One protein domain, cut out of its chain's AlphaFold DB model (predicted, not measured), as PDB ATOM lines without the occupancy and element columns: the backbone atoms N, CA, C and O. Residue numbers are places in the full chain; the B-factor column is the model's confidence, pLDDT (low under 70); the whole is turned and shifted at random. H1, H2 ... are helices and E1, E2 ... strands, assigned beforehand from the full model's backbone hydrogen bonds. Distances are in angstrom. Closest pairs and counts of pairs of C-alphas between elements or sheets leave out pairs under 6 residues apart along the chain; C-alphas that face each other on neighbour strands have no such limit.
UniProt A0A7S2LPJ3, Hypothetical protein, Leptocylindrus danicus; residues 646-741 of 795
ATOM      1  N   LEU A 646       7.738  77.631  61.073       94.19
ATOM      2  CA  LEU A 646       7.629  77.787  62.513       94.19
ATOM      3  C   LEU A 646       6.348  77.131  63.021       94.19
ATOM      4  O   LEU A 646       5.259  77.390  62.502       94.19
ATOM      5  N   ARG A 647       6.471  76.354  64.097       92.69
ATOM      6  CA  ARG A 647       5.356  75.795  64.862       92.69
ATOM      7  C   ARG A 647       5.247  76.478  66.215       92.69
ATOM      8  O   ARG A 647       6.226  76.559  66.953       92.69
ATOM      9  N   ARG A 648       4.027  76.840  66.610       90.38
ATOM     10  CA  ARG A 648       3.698  77.227  67.989       90.38
ATOM     11  C   ARG A 648       2.382  76.603  68.428       90.38
ATOM     12  O   ARG A 648       1.492  76.406  67.610       90.38
ATOM     13  N   ARG A 649       2.206  76.304  69.719       86.12
ATOM     14  CA  ARG A 649       0.879  75.924  70.250       86.12
ATOM     15  C   ARG A 649      -0.113  77.080  70.100       86.12
ATOM     16  O   ARG A 649       0.250  78.230  70.342       86.12
ATOM     17  N   ALA A 650      -1.361  76.768  69.754       81.62
ATOM     18  CA  ALA A 650      -2.424  77.766  69.707       81.62
ATOM     19  C   ALA A 650      -2.627  78.450  71.084       81.62
ATOM     20  O   ALA A 650      -2.505  77.785  72.122       81.62
ATOM     21  N   PRO A 651      -2.940  79.761  71.121       79.88
ATOM     22  CA  PRO A 651      -3.138  80.500  72.364       79.88
ATOM     23  C   PRO A 651      -4.309  79.951  73.180       79.88
ATOM     24  O   PRO A 651      -5.368  79.607  72.650       79.88
ATOM     25  N   LYS A 652      -4.162  79.975  74.508       83.75
ATOM     26  CA  LYS A 652      -5.330  79.953  75.396       83.75
ATOM     27  C   LYS A 652      -6.100  81.266  75.216       83.75
ATOM     28  O   LYS A 652      -5.500  82.304  74.936       83.75
ATOM     29  N   LYS A 653      -7.429  81.238  75.393       84.75
ATOM     30  CA  LYS A 653      -8.261  82.454  75.322       84.75
ATOM     31  C   LYS A 653      -7.654  83.557  76.203       84.75
ATOM     32  O   LYS A 653      -7.352  83.303  77.366       84.75
ATOM     33  N   ASN A 654      -7.529  84.758  75.639       82.19
ATOM     34  CA  ASN A 654      -6.988  85.977  76.258       82.19
ATOM     35  C   ASN A 654      -5.455  86.039  76.439       82.19
ATOM     36  O   ASN A 654      -4.981  86.945  77.120       82.19
ATOM     37  N   GLN A 655      -4.672  85.138  75.834       81.81
ATOM     38  CA  GLN A 655      -3.211  85.266  75.793       81.81
ATOM     39  C   GLN A 655      -2.760  85.893  74.463       81.81
ATOM     40  O   GLN A 655      -2.882  85.262  73.412       81.81
ATOM     41  N   GLU A 656      -2.225  87.118  74.502       75.31
ATOM     42  CA  GLU A 656      -1.464  87.666  73.370       75.31
ATOM     43  C   GLU A 656      -0.143  86.897  73.221       75.31
ATOM     44  O   GLU A 656       0.521  86.576  74.207       75.31
ATOM     45  N   LEU A 657       0.223  86.569  71.981       68.19
ATOM     46  CA  LEU A 657       1.396  85.761  71.654       68.19
ATOM     47  C   LEU A 657       2.275  86.497  70.638       68.19
ATOM     48  O   LEU A 657       1.886  86.656  69.481       68.19
ATOM     49  N   THR A 658       3.486  86.892  71.038       77.44
ATOM     50  CA  THR A 658       4.520  87.416  70.126       77.44
ATOM     51  C   THR A 658       5.446  86.284  69.689       77.44
ATOM     52  O   THR A 658       5.839  85.457  70.513       77.44
ATOM     53  N   TRP A 659       5.786  86.191  68.399       79.88
ATOM     54  CA  TRP A 659       6.718  85.169  67.870       79.88
ATOM     55  C   TRP A 659       8.166  85.329  68.384       79.88
ATOM     56  O   TRP A 659       9.029  84.531  68.047       79.88
ATOM     57  N   GLU A 660       8.416  86.344  69.214       77.00
ATOM     58  CA  GLU A 660       9.695  86.669  69.854       77.00
ATOM     59  C   GLU A 660      10.061  85.702  70.994       77.00
ATOM     60  O   GLU A 660      11.233  85.564  71.334       77.00
ATOM     61  N   ASP A 661       9.076  85.012  71.578       80.19
ATOM     62  CA  ASP A 661       9.302  83.963  72.578       80.19
ATOM     63  C   ASP A 661       9.810  82.678  71.904       80.19
ATOM     64  O   ASP A 661       9.055  81.742  71.620       80.19
ATOM     65  N   GLN A 662      11.118  82.662  71.644       77.81
ATOM     66  CA  GLN A 662      11.844  81.545  71.037       77.81
ATOM     67  C   GLN A 662      11.683  80.234  71.823       77.81
ATOM     68  O   GLN A 662      11.716  79.165  71.224       77.81
ATOM     69  N   SER A 663      11.428  80.289  73.138       79.06
ATOM     70  CA  SER A 663      11.230  79.089  73.965       79.06
ATOM     71  C   SER A 663       9.940  78.324  73.632       79.06
ATOM     72  O   SER A 663       9.837  77.123  73.889       79.06
ATOM     73  N   ALA A 664       8.958  79.003  73.028       82.50
ATOM     74  CA  ALA A 664       7.667  78.432  72.650       82.50
ATOM     75  C   ALA A 664       7.541  78.097  71.151       82.50
ATOM     76  O   ALA A 664       6.490  77.592  70.739       82.50
ATOM     77  N   VAL A 665       8.563  78.392  70.339       87.25
ATOM     78  CA  VAL A 665       8.550  78.228  68.878       87.25
ATOM     79  C   VAL A 665       9.506  77.109  68.469       87.25
ATOM     80  O   VAL A 665      10.691  77.157  68.770       87.25
ATOM     81  N   THR A 666       9.006  76.107  67.745       89.44
ATOM     82  CA  THR A 666       9.854  75.101  67.085       89.44
ATOM     83  C   THR A 666      10.089  75.522  65.638       89.44
ATOM     84  O   THR A 666       9.121  75.807  64.932       89.44
ATOM     85  N   VAL A 667      11.345  75.548  65.191       89.81
ATOM     86  CA  VAL A 667      11.714  75.763  63.782       89.81
ATOM     87  C   VAL A 667      11.890  74.403  63.109       89.81
ATOM     88  O   VAL A 667      12.512  73.516  63.689       89.81
ATOM     89  N   TYR A 668      11.377  74.248  61.892       90.62
ATOM     90  CA  TYR A 668      11.622  73.091  61.030       90.62
ATOM     91  C   TYR A 668      12.232  73.549  59.701       90.62
ATOM     92  O   TYR A 668      11.812  74.592  59.189       90.62
ATOM     93  N   PRO A 669      13.156  72.775  59.090       90.25
ATOM     94  CA  PRO A 669      13.752  73.143  57.804       90.25
ATOM     95  C   PRO A 669      12.723  73.240  56.671       90.25
ATOM     96  O   PRO A 669      12.904  74.028  55.748       90.25
ATOM     97  N   ASN A 670      11.639  72.462  56.749       93.19
ATOM     98  CA  ASN A 670      10.521  72.505  55.813       93.19
ATOM     99  C   ASN A 670       9.234  71.920  56.439       93.19
ATOM    100  O   ASN A 670       9.256  71.401  57.561       93.19
ATOM    101  N   ALA A 671       8.103  72.014  55.730       94.12
ATOM    102  CA  ALA A 671       6.816  71.517  56.224       94.12
ATOM    103  C   ALA A 671       6.747  69.983  56.294       94.12
ATOM    104  O   ALA A 671       6.135  69.458  57.220       94.12
ATOM    105  N   LEU A 672       7.412  69.258  55.389       92.31
ATOM    106  CA  LEU A 672       7.418  67.791  55.397       92.31
ATOM    107  C   LEU A 672       8.110  67.208  56.646       92.31
ATOM    108  O   LEU A 672       7.593  66.283  57.268       92.31
ATOM    109  N   LEU A 673       9.230  67.791  57.078       88.62
ATOM    110  CA  LEU A 673       9.902  67.425  58.331       88.62
ATOM    111  C   LEU A 673       9.081  67.829  59.565       88.62
ATOM    112  O   LEU A 673       9.122  67.137  60.581       88.62
ATOM    113  N   ALA A 674       8.284  68.902  59.482       90.31
ATOM    114  CA  ALA A 674       7.338  69.249  60.542       90.31
ATOM    115  C   ALA A 674       6.229  68.194  60.712       90.31
ATOM    116  O   ALA A 674       5.754  67.993  61.833       90.31
ATOM    117  N   VAL A 675       5.849  67.488  59.638       90.50
ATOM    118  CA  VAL A 675       4.893  66.371  59.706       90.50
ATOM    119  C   VAL A 675       5.466  65.159  60.429       90.50
ATOM    120  O   VAL A 675       4.738  64.558  61.213       90.50
ATOM    121  N   GLN A 676       6.755  64.837  60.275       85.06
ATOM    122  CA  GLN A 676       7.365  63.664  60.929       85.06
ATOM    123  C   GLN A 676       7.272  63.697  62.482       85.06
ATOM    124  O   GLN A 676       7.250  62.643  63.116       85.06
ATOM    125  N   ASP A 677       7.168  64.880  63.110       80.69
ATOM    126  CA  ASP A 677       6.939  65.065  64.568       80.69
ATOM    127  C   ASP A 677       5.435  65.128  64.959       80.69
ATOM    128  O   ASP A 677       5.081  65.270  66.139       80.69
ATOM    129  N   LEU A 678       4.533  65.057  63.973       80.56
ATOM    130  CA  LEU A 678       3.073  65.075  64.131       80.56
ATOM    131  C   LEU A 678       2.426  63.725  63.812       80.56
ATOM    132  O   LEU A 678       1.637  63.244  64.627       80.56
ATOM    133  N   SER A 679       2.720  63.146  62.642       72.62
ATOM    134  CA  SER A 679       2.095  61.912  62.154       72.62
ATOM    135  C   SER A 679       2.528  60.700  62.971       72.62
ATOM    136  O   SER A 679       1.692  59.878  63.354       72.62
ATOM    137  N   PHE A 680       3.802  60.654  63.365       64.62
ATOM    138  CA  PHE A 680       4.311  59.716  64.357       64.62
ATOM    139  C   PHE A 680       4.427  60.355  65.750       64.62
ATOM    140  O   PHE A 680       4.989  61.427  65.942       64.62
ATOM    141  N   GLY A 681       3.885  59.669  66.763       52.38
ATOM    142  CA  GLY A 681       4.024  60.042  68.177       52.38
ATOM    143  C   GLY A 681       2.925  60.938  68.762       52.38
ATOM    144  O   GLY A 681       2.872  61.115  69.984       52.38
ATOM    145  N   SER A 682       2.003  61.470  67.954       50.41
ATOM    146  CA  SER A 682       0.887  62.275  68.461       50.41
ATOM    147  C   SER A 682      -0.350  61.436  68.797       50.41
ATOM    148  O   SER A 682      -1.303  61.355  68.028       50.41
ATOM    149  N   THR A 683      -0.437  60.937  70.035       47.91
ATOM    150  CA  THR A 683      -1.683  60.361  70.602       47.91
ATOM    151  C   THR A 683      -2.871  61.342  70.646       47.91
ATOM    152  O   THR A 683      -3.974  60.979  71.061       47.91
ATOM    153  N   LYS A 684      -2.648  62.601  70.246       49.28
ATOM    154  CA  LYS A 684      -3.614  63.704  70.253       49.28
ATOM    155  C   LYS A 684      -4.277  63.949  68.899       49.28
ATOM    156  O   LYS A 684      -5.311  64.609  68.884       49.28
ATOM    157  N   VAL A 685      -3.724  63.438  67.797       54.16
ATOM    158  CA  VAL A 685      -4.360  63.529  66.476       54.16
ATOM    159  C   VAL A 685      -4.960  62.167  66.151       54.16
ATOM    160  O   VAL A 685      -4.259  61.212  65.836       54.16
ATOM    161  N   ARG A 686      -6.282  62.058  66.303       52.94
ATOM    162  CA  ARG A 686      -7.036  60.860  65.921       52.94
ATOM    163  C   ARG A 686      -7.473  60.999  64.470       52.94
ATOM    164  O   ARG A 686      -8.553  61.523  64.212       52.94
ATOM    165  N   HIS A 687      -6.647  60.523  63.549       55.34
ATOM    166  CA  HIS A 687      -7.113  60.254  62.194       55.34
ATOM    167  C   HIS A 687      -8.075  59.055  62.244       55.34
ATOM    168  O   HIS A 687      -7.797  58.061  62.916       55.34
ATOM    169  N   ILE A 688      -9.248  59.203  61.624       52.62
ATOM    170  CA  ILE A 688     -10.253  58.132  61.501       52.62
ATOM    171  C   ILE A 688      -9.930  57.249  60.285       52.62
ATOM    172  O   ILE A 688     -10.181  56.047  60.315       52.62
ATOM    173  N   ASP A 689      -9.316  57.855  59.269       65.69
ATOM    174  CA  ASP A 689      -8.875  57.237  58.023       65.69
ATOM    175  C   ASP A 689      -7.341  57.084  57.991       65.69
ATOM    176  O   ASP A 689      -6.639  57.480  58.929       65.69
ATOM    177  N   ALA A 690      -6.812  56.517  56.902       71.31
ATOM    178  CA  ALA A 690      -5.371  56.435  56.672       71.31
ATOM    179  C   ALA A 690      -4.721  57.830  56.708       71.31
ATOM    180  O   ALA A 690      -5.237  58.791  56.135       71.31
ATOM    181  N   ILE A 691      -3.582  57.934  57.395       85.38
ATOM    182  CA  ILE A 691      -2.797  59.171  57.463       85.38
ATOM    183  C   ILE A 691      -2.158  59.412  56.090       85.38
ATOM    184  O   ILE A 691      -1.677  58.468  55.472       85.38
ATOM    185  N   ASP A 692      -2.118  60.662  55.638       91.06
ATOM    186  CA  ASP A 692      -1.351  61.089  54.465       91.06
ATOM    187  C   ASP A 692      -0.468  62.271  54.873       91.06
ATOM    188  O   ASP A 692      -0.946  63.389  55.090       91.06
ATOM    189  N   ASP A 693       0.829  62.014  55.013       92.81
ATOM    190  CA  ASP A 693       1.792  63.023  55.443       92.81
ATOM    191  C   ASP A 693       1.925  64.194  54.460       92.81
ATOM    192  O   ASP A 693       2.226  65.312  54.879       92.81
ATOM    193  N   ILE A 694       1.702  63.966  53.163       95.44
ATOM    194  CA  ILE A 694       1.790  65.016  52.144       95.44
ATOM    195  C   ILE A 694       0.572  65.932  52.243       95.44
ATOM    196  O   ILE A 694       0.718  67.155  52.217       95.44
ATOM    197  N   LEU A 695      -0.618  65.371  52.480       94.44
ATOM    198  CA  LEU A 695      -1.817  66.158  52.776       94.44
ATOM    199  C   LEU A 695      -1.641  67.006  54.046       94.44
ATOM    200  O   LEU A 695      -2.009  68.182  54.054       94.44
ATOM    201  N   ILE A 696      -1.042  66.443  55.103       93.62
ATOM    202  CA  ILE A 696      -0.738  67.184  56.337       93.62
ATOM    203  C   ILE A 696       0.281  68.304  56.050       93.62
ATOM    204  O   ILE A 696       0.071  69.435  56.489       93.62
ATOM    205  N   ALA A 697       1.340  68.038  55.278       95.44
ATOM    206  CA  ALA A 697       2.362  69.031  54.931       95.44
ATOM    207  C   ALA A 697       1.787  70.186  54.094       95.44
ATOM    208  O   ALA A 697       2.053  71.356  54.385       95.44
ATOM    209  N   ASN A 698       0.937  69.870  53.113       96.94
ATOM    210  CA  ASN A 698       0.200  70.847  52.312       96.94
ATOM    211  C   ASN A 698      -0.747  71.687  53.196       96.94
ATOM    212  O   ASN A 698      -0.747  72.915  53.116       96.94
ATOM    213  N   ASN A 699      -1.502  71.058  54.107       95.75
ATOM    214  CA  ASN A 699      -2.374  71.766  55.052       95.75
ATOM    215  C   ASN A 699      -1.596  72.711  55.979       95.75
ATOM    216  O   ASN A 699      -2.058  73.827  56.233       95.75
ATOM    217  N   ILE A 700      -0.414  72.299  56.444       95.31
ATOM    218  CA  ILE A 700       0.507  73.116  57.244       95.31
ATOM    219  C   ILE A 700       1.027  74.316  56.439       95.31
ATOM    220  O   ILE A 700       0.987  75.443  56.938       95.31
ATOM    221  N   ALA A 701       1.458  74.105  55.193       96.50
ATOM    222  CA  ALA A 701       1.925  75.169  54.303       96.50
ATOM    223  C   ALA A 701       0.819  76.199  54.004       96.50
ATOM    224  O   ALA A 701       1.043  77.406  54.109       96.50
ATOM    225  N   ASN A 702      -0.398  75.729  53.733       97.19
ATOM    226  CA  ASN A 702      -1.573  76.579  53.526       97.19
ATOM    227  C   ASN A 702      -1.963  77.329  54.813       97.19
ATOM    228  O   ASN A 702      -2.251  78.526  54.772       97.19
ATOM    229  N   SER A 703      -1.860  76.687  55.981       95.25
ATOM    230  CA  SER A 703      -2.073  77.346  57.277       95.25
ATOM    231  C   SER A 703      -1.042  78.459  57.521       95.25
ATOM    232  O   SER A 703      -1.413  79.545  57.970       95.25
ATOM    233  N   ALA A 704       0.223  78.244  57.143       95.00
ATOM    234  CA  ALA A 704       1.279  79.260  57.187       95.00
ATOM    235  C   ALA A 704       1.094  80.394  56.156       95.00
ATOM    236  O   ALA A 704       1.565  81.507  56.388       95.00
ATOM    237  N   ASN A 705       0.364  80.153  55.060       95.06
ATOM    238  CA  ASN A 705      -0.113  81.191  54.133       95.06
ATOM    239  C   ASN A 705      -1.345  81.963  54.663       95.06
ATOM    240  O   ASN A 705      -1.774  82.936  54.042       95.06
ATOM    241  N   GLY A 706      -1.915  81.564  55.807       93.06
ATOM    242  CA  GLY A 706      -3.119  82.166  56.390       93.06
ATOM    243  C   GLY A 706      -4.439  81.598  55.857       93.06
ATOM    244  O   GLY A 706      -5.502  82.177  56.106       93.06
ATOM    245  N   GLU A 707      -4.400  80.479  55.135       95.31
ATOM    246  CA  GLU A 707      -5.591  79.789  54.644       95.31
ATOM    247  C   GLU A 707      -6.308  79.012  55.760       95.31
ATOM    248  O   GLU A 707      -5.744  78.681  56.806       95.31
ATOM    249  N   LYS A 708      -7.594  78.712  55.545       91.25
ATOM    250  CA  LYS A 708      -8.441  77.998  56.514       91.25
ATOM    251  C   LYS A 708      -8.360  76.481  56.323       91.25
ATOM    252  O   LYS A 708      -9.359  75.847  55.993       91.25
ATOM    253  N   THR A 709      -7.174  75.923  56.532       91.31
ATOM    254  CA  THR A 709      -6.901  74.476  56.537       91.31
ATOM    255  C   THR A 709      -6.817  73.917  57.962       91.31
ATOM    256  O   THR A 709      -6.919  74.652  58.949       91.31
ATOM    257  N   GLU A 710      -6.661  72.597  58.093       87.00
ATOM    258  CA  GLU A 710      -6.407  71.976  59.392       87.00
ATOM    259  C   GLU A 710      -5.010  72.358  59.912       87.00
ATOM    260  O   GLU A 710      -4.004  72.149  59.242       87.00
ATOM    261  N   SER A 711      -4.945  72.918  61.126       83.25
ATOM    262  CA  SER A 711      -3.689  73.373  61.747       83.25
ATOM    263  C   SER A 711      -3.178  72.455  62.869       83.25
ATOM    264  O   SER A 711      -2.182  72.765  63.527       83.25
ATOM    265  N   TYR A 712      -3.860  71.331  63.117       87.75
ATOM    266  CA  TYR A 712      -3.480  70.289  64.085       87.75
ATOM    267  C   TYR A 712      -3.286  70.781  65.538       87.75
ATOM    268  O   TYR A 712      -2.524  70.199  66.310       87.75
ATOM    269  N   ASN A 713      -4.027  71.824  65.946       88.19
ATOM    270  CA  ASN A 713      -3.926  72.551  67.234       88.19
ATOM    271  C   ASN A 713      -2.685  73.457  67.393       88.19
ATOM    272  O   ASN A 713      -2.390  73.936  68.496       88.19
ATOM    273  N   TYR A 714      -1.985  73.735  66.296       90.88
ATOM    274  CA  TYR A 714      -0.855  74.654  66.250       90.88
ATOM    275  C   TYR A 714      -1.190  75.911  65.437       90.88
ATOM    276  O   TYR A 714      -2.191  75.979  64.721       90.88
ATOM    277  N   MET A 715      -0.346  76.926  65.590       91.94
ATOM    278  CA  MET A 715      -0.185  78.022  64.647       91.94
ATOM    279  C   MET A 715       1.071  77.747  63.826       91.94
ATOM    280  O   MET A 715       2.126  77.449  64.397       91.94
ATOM    281  N   TRP A 716       0.939  77.885  62.512       94.56
ATOM    282  CA  TRP A 716       2.013  77.728  61.541       94.56
ATOM    283  C   TRP A 716       2.316  79.075  60.902       94.56
ATOM    284  O   TRP A 716       1.416  79.895  60.721       94.56
ATOM    285  N   ASN A 717       3.585  79.330  60.607       94.94
ATOM    286  CA  ASN A 717       4.020  80.548  59.934       94.94
ATOM    287  C   ASN A 717       5.375  80.303  59.271       94.94
ATOM    288  O   ASN A 717       6.209  79.592  59.826       94.94
ATOM    289  N   TRP A 718       5.625  80.903  58.116       95.75
ATOM    290  CA  TRP A 718       6.934  80.819  57.471       95.75
ATOM    291  C   TRP A 718       7.963  81.661  58.231       95.75
ATOM    292  O   TRP A 718       7.640  82.749  58.723       95.75
ATOM    293  N   GLN A 719       9.202  81.175  58.332       92.56
ATOM    294  CA  GLN A 719      10.242  81.866  59.102       92.56
ATOM    295  C   GLN A 719      10.512  83.276  58.552       92.56
ATOM    296  O   GLN A 719      10.476  84.254  59.301       92.56
ATOM    297  N   ASP A 720      10.683  83.392  57.233       91.56
ATOM    298  CA  ASP A 720      10.880  84.660  56.516       91.56
ATOM    299  C   ASP A 720       9.784  85.708  56.814       91.56
ATOM    300  O   ASP A 720      10.049  86.906  56.926       91.56
ATOM    301  N   THR A 721       8.551  85.246  56.990       89.69
ATOM    302  CA  THR A 721       7.343  86.043  57.174       89.69
ATOM    303  C   THR A 721       7.215  86.467  58.636       89.69
ATOM    304  O   THR A 721       6.865  87.614  58.924       89.69
ATOM    305  N   ALA A 722       7.586  85.594  59.577       82.12
ATOM    306  CA  ALA A 722       7.720  85.942  60.989       82.12
ATOM    307  C   ALA A 722       8.813  86.998  61.228       82.12
ATOM    308  O   ALA A 722       8.561  87.988  61.917       82.12
ATOM    309  N   GLU A 723       9.989  86.839  60.614       84.25
ATOM    310  CA  GLU A 723      11.089  87.806  60.708       84.25
ATOM    311  C   GLU A 723      10.697  89.179  60.144       84.25
ATOM    312  O   GLU A 723      10.959  90.213  60.765       84.25
ATOM    313  N   GLN A 724      10.009  89.211  58.997       84.94
ATOM    314  CA  GLN A 724       9.466  90.450  58.431       84.94
ATOM    315  C   GLN A 724       8.438  91.108  59.363       84.94
ATOM    316  O   GLN A 724       8.495  92.322  59.579       84.94
ATOM    317  N   MET A 725       7.532  90.331  59.967       77.88
ATOM    318  CA  MET A 725       6.564  90.857  60.935       77.88
ATOM    319  C   MET A 725       7.236  91.427  62.191       77.88
ATOM    320  O   MET A 725       6.850  92.514  62.627       77.88
ATOM    321  N   ALA A 726       8.263  90.764  62.731       79.88
ATOM    322  CA  ALA A 726       9.031  91.262  63.873       79.88
ATOM    323  C   ALA A 726       9.721  92.602  63.549       79.88
ATOM    324  O   ALA A 726       9.548  93.584  64.275       79.88
ATOM    325  N   ARG A 727      10.398  92.701  62.393       83.12
ATOM    326  CA  ARG A 727      11.010  93.958  61.911       83.12
ATOM    327  C   ARG A 727       9.972  95.081  61.760       83.12
ATOM    328  O   ARG A 727      10.224  96.223  62.148       83.12
ATOM    329  N   LEU A 728       8.778  94.779  61.241       81.31
ATOM    330  CA  LEU A 728       7.685  95.753  61.121       81.31
ATOM    331  C   LEU A 728       7.111  96.189  62.480       81.31
ATOM    332  O   LEU A 728       6.735  97.354  62.628       81.31
ATOM    333  N   GLN A 729       7.046  95.298  63.472       77.50
ATOM    334  CA  GLN A 729       6.608  95.637  64.830       77.50
ATOM    335  C   GLN A 729       7.635  96.517  65.555       77.50
ATOM    336  O   GLN A 729       7.250  97.553  66.098       77.50
ATOM    337  N   GLN A 730       8.930  96.196  65.469       80.00
ATOM    338  CA  GLN A 730      10.010  97.030  66.015       80.00
ATOM    339  C   GLN A 730      10.008  98.439  65.397       80.00
ATOM    340  O   GLN A 730      10.043  99.438  66.119       80.00
ATOM    341  N   ASN A 731       9.840  98.546  64.073       81.12
ATOM    342  CA  ASN A 731       9.705  99.839  63.391       81.12
ATOM    343  C   ASN A 731       8.480 100.641  63.875       81.12
ATOM    344  O   ASN A 731       8.573 101.855  64.079       81.12
ATOM    345  N   LYS A 732       7.337  99.981  64.114       78.81
ATOM    346  CA  LYS A 732       6.143 100.628  64.688       78.81
ATOM    347  C   LYS A 732       6.368 101.084  66.132       78.81
ATOM    348  O   LYS A 732       5.953 102.193  66.463       78.81
ATOM    349  N   GLN A 733       7.052 100.293  66.962       72.50
ATOM    350  CA  GLN A 733       7.397 100.676  68.337       72.50
ATOM    351  C   GLN A 733       8.360 101.876  68.375       72.50
ATOM    352  O   GLN A 733       8.135 102.826  69.131       72.50
ATOM    353  N   GLY A 734       9.371 101.906  67.500       67.69
ATOM    354  CA  GLY A 734      10.266 103.057  67.335       67.69
ATOM    355  C   GLY A 734       9.516 104.339  66.945       67.69
ATOM    356  O   GLY A 734       9.713 105.396  67.551       67.69
ATOM    357  N   GLN A 735       8.570 104.246  66.004       62.47
ATOM    358  CA  GLN A 735       7.718 105.381  65.624       62.47
ATOM    359  C   GLN A 735       6.716 105.785  66.722       62.47
ATOM    360  O   GLN A 735       6.441 106.979  66.889       62.47
ATOM    361  N   SER A 736       6.179 104.837  67.501       57.50
ATOM    362  CA  SER A 736       5.296 105.158  68.631       57.50
ATOM    363  C   SER A 736       6.049 105.796  69.797       57.50
ATOM    364  O   SER A 736       5.489 106.668  70.454       57.50
ATOM    365  N   SER A 737       7.320 105.439  70.013       55.09
ATOM    366  CA  SER A 737       8.199 106.084  70.999       55.09
ATOM    367  C   SER A 737       8.409 107.571  70.676       55.09
ATOM    368  O   SER A 737       8.181 108.430  71.529       55.09
ATOM    369  N   LEU A 738       8.697 107.901  69.410       56.59
ATOM    370  CA  LEU A 738       8.809 109.287  68.931       56.59
ATOM    371  C   LEU A 738       7.506 110.092  69.094       56.59
ATOM    372  O   LEU A 738       7.539 111.238  69.551       56.59
ATOM    373  N   LYS A 739       6.344 109.496  68.791       55.28
ATOM    374  CA  LYS A 739       5.038 110.133  69.058       55.28
ATOM    375  C   LYS A 739       4.753 110.273  70.556       55.28
ATOM    376  O   LYS A 739       4.246 111.311  70.977       55.28
ATOM    377  N   GLY A 740       5.107 109.280  71.367       55.06
ATOM    378  CA  GLY A 740       5.006 109.327  72.825       55.06
ATOM    379  C   GLY A 740       5.831 110.466  73.426       55.06
ATOM    380  O   GLY A 740       5.306 111.242  74.220       55.06
ATOM    381  N   PHE A 741       7.080 110.634  72.982       54.19
ATOM    382  CA  PHE A 741       7.977 111.707  73.418       54.19
ATOM    383  C   PHE A 741       7.425 113.103  73.073       54.19
ATOM    384  O   PHE A 741       7.346 113.974  73.940       54.19
TER     385      PHE A 741
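Overview. This is residues 646 to 741 of the 795 residues of the protein "Hypothetical protein" of Leptocylindrus danicus (UniProt A0A7S2LPJ3). A small sheet of three short strands has two helices, H1 and H2, packed over one face, and from its edge strand E3 a long helix, H3, runs out as an arm whose residues 730 to 741 stick out free. This arm makes much of the length of a rod-shaped outline spanning 59 by 26 by 24 A. The printed part has 96 residues, with the elements in the order E1, E2, H1, H2, E3, H3; the sheet runs E2, E1, E3, antiparallel throughout, and the class is mixed, helices and strands. The whole is loose, with a radius of gyration of the C-alphas of 16.2 A.

Arrangement. The inner strand of the sheet is E1, residues 646 to 649. Its neighbour E3, residues 714 to 718, is antiparallel to it at 161 degrees, with N 646 and O 717 2.8 A apart, within hydrogen-bond range. The other edge strand, E2, residues 665 to 668, forms a hairpin with E1, antiparallel at 142 degrees, with N 647 and O 666 2.8 A apart, also within hydrogen-bond range. H2, residues 693 to 704, is over E3 and stands up from the sheet at 59 degrees; their closest C-alphas, of Ala 704 and Asn 717, are 4.1 A apart. H1, residues 671 to 679, is on the same face as H2, at a height over the sheet of 10.1 A. It is over E2 and runs along the strands, at 27 degrees to E2 on the local plane; 2 of its C-alphas fall on E1, only just too few for it to be over E1. H1 and H2 touch at a steep tilt of 63 degrees, opposite ways, with the C-alphas of Leu 672 and Ala 697 closest at 5.2 A. E2, H1, H2 and E3 form a split strand-helix-strand unit, two strands running the same way with E1 between them in the sheet; its crossover is right-handed. H3, residues 719 to 741, only grazes the sheet with its residues 719 to 722 and is apart from H1 and H2. In H2 and H3 every O i to N i+4 pair is within hydrogen-bond range; in H1, 3 of 5 are.

Along the chain. E1 begins at C-alpha 646, (7.629, 77.787, 62.513), and E3 is 13.3 A long. H1 measures 12.2 A and H2 16.3 A. H3 measures 33.2 A, from C-alpha 719 at (10.242, 81.866, 59.102) to C-alpha 741 at (7.977, 111.707, 73.418).

Size, cuts and confidence. The C-alphas farthest apart, of Ala 690 and Phe 741, are 59.3 A apart. The printed part has no cut. The links E1 to E2 and H1 to H2 are long. The pLDDT is under 70 at residue 657, residues 680 to 689 and residues 734 to 741.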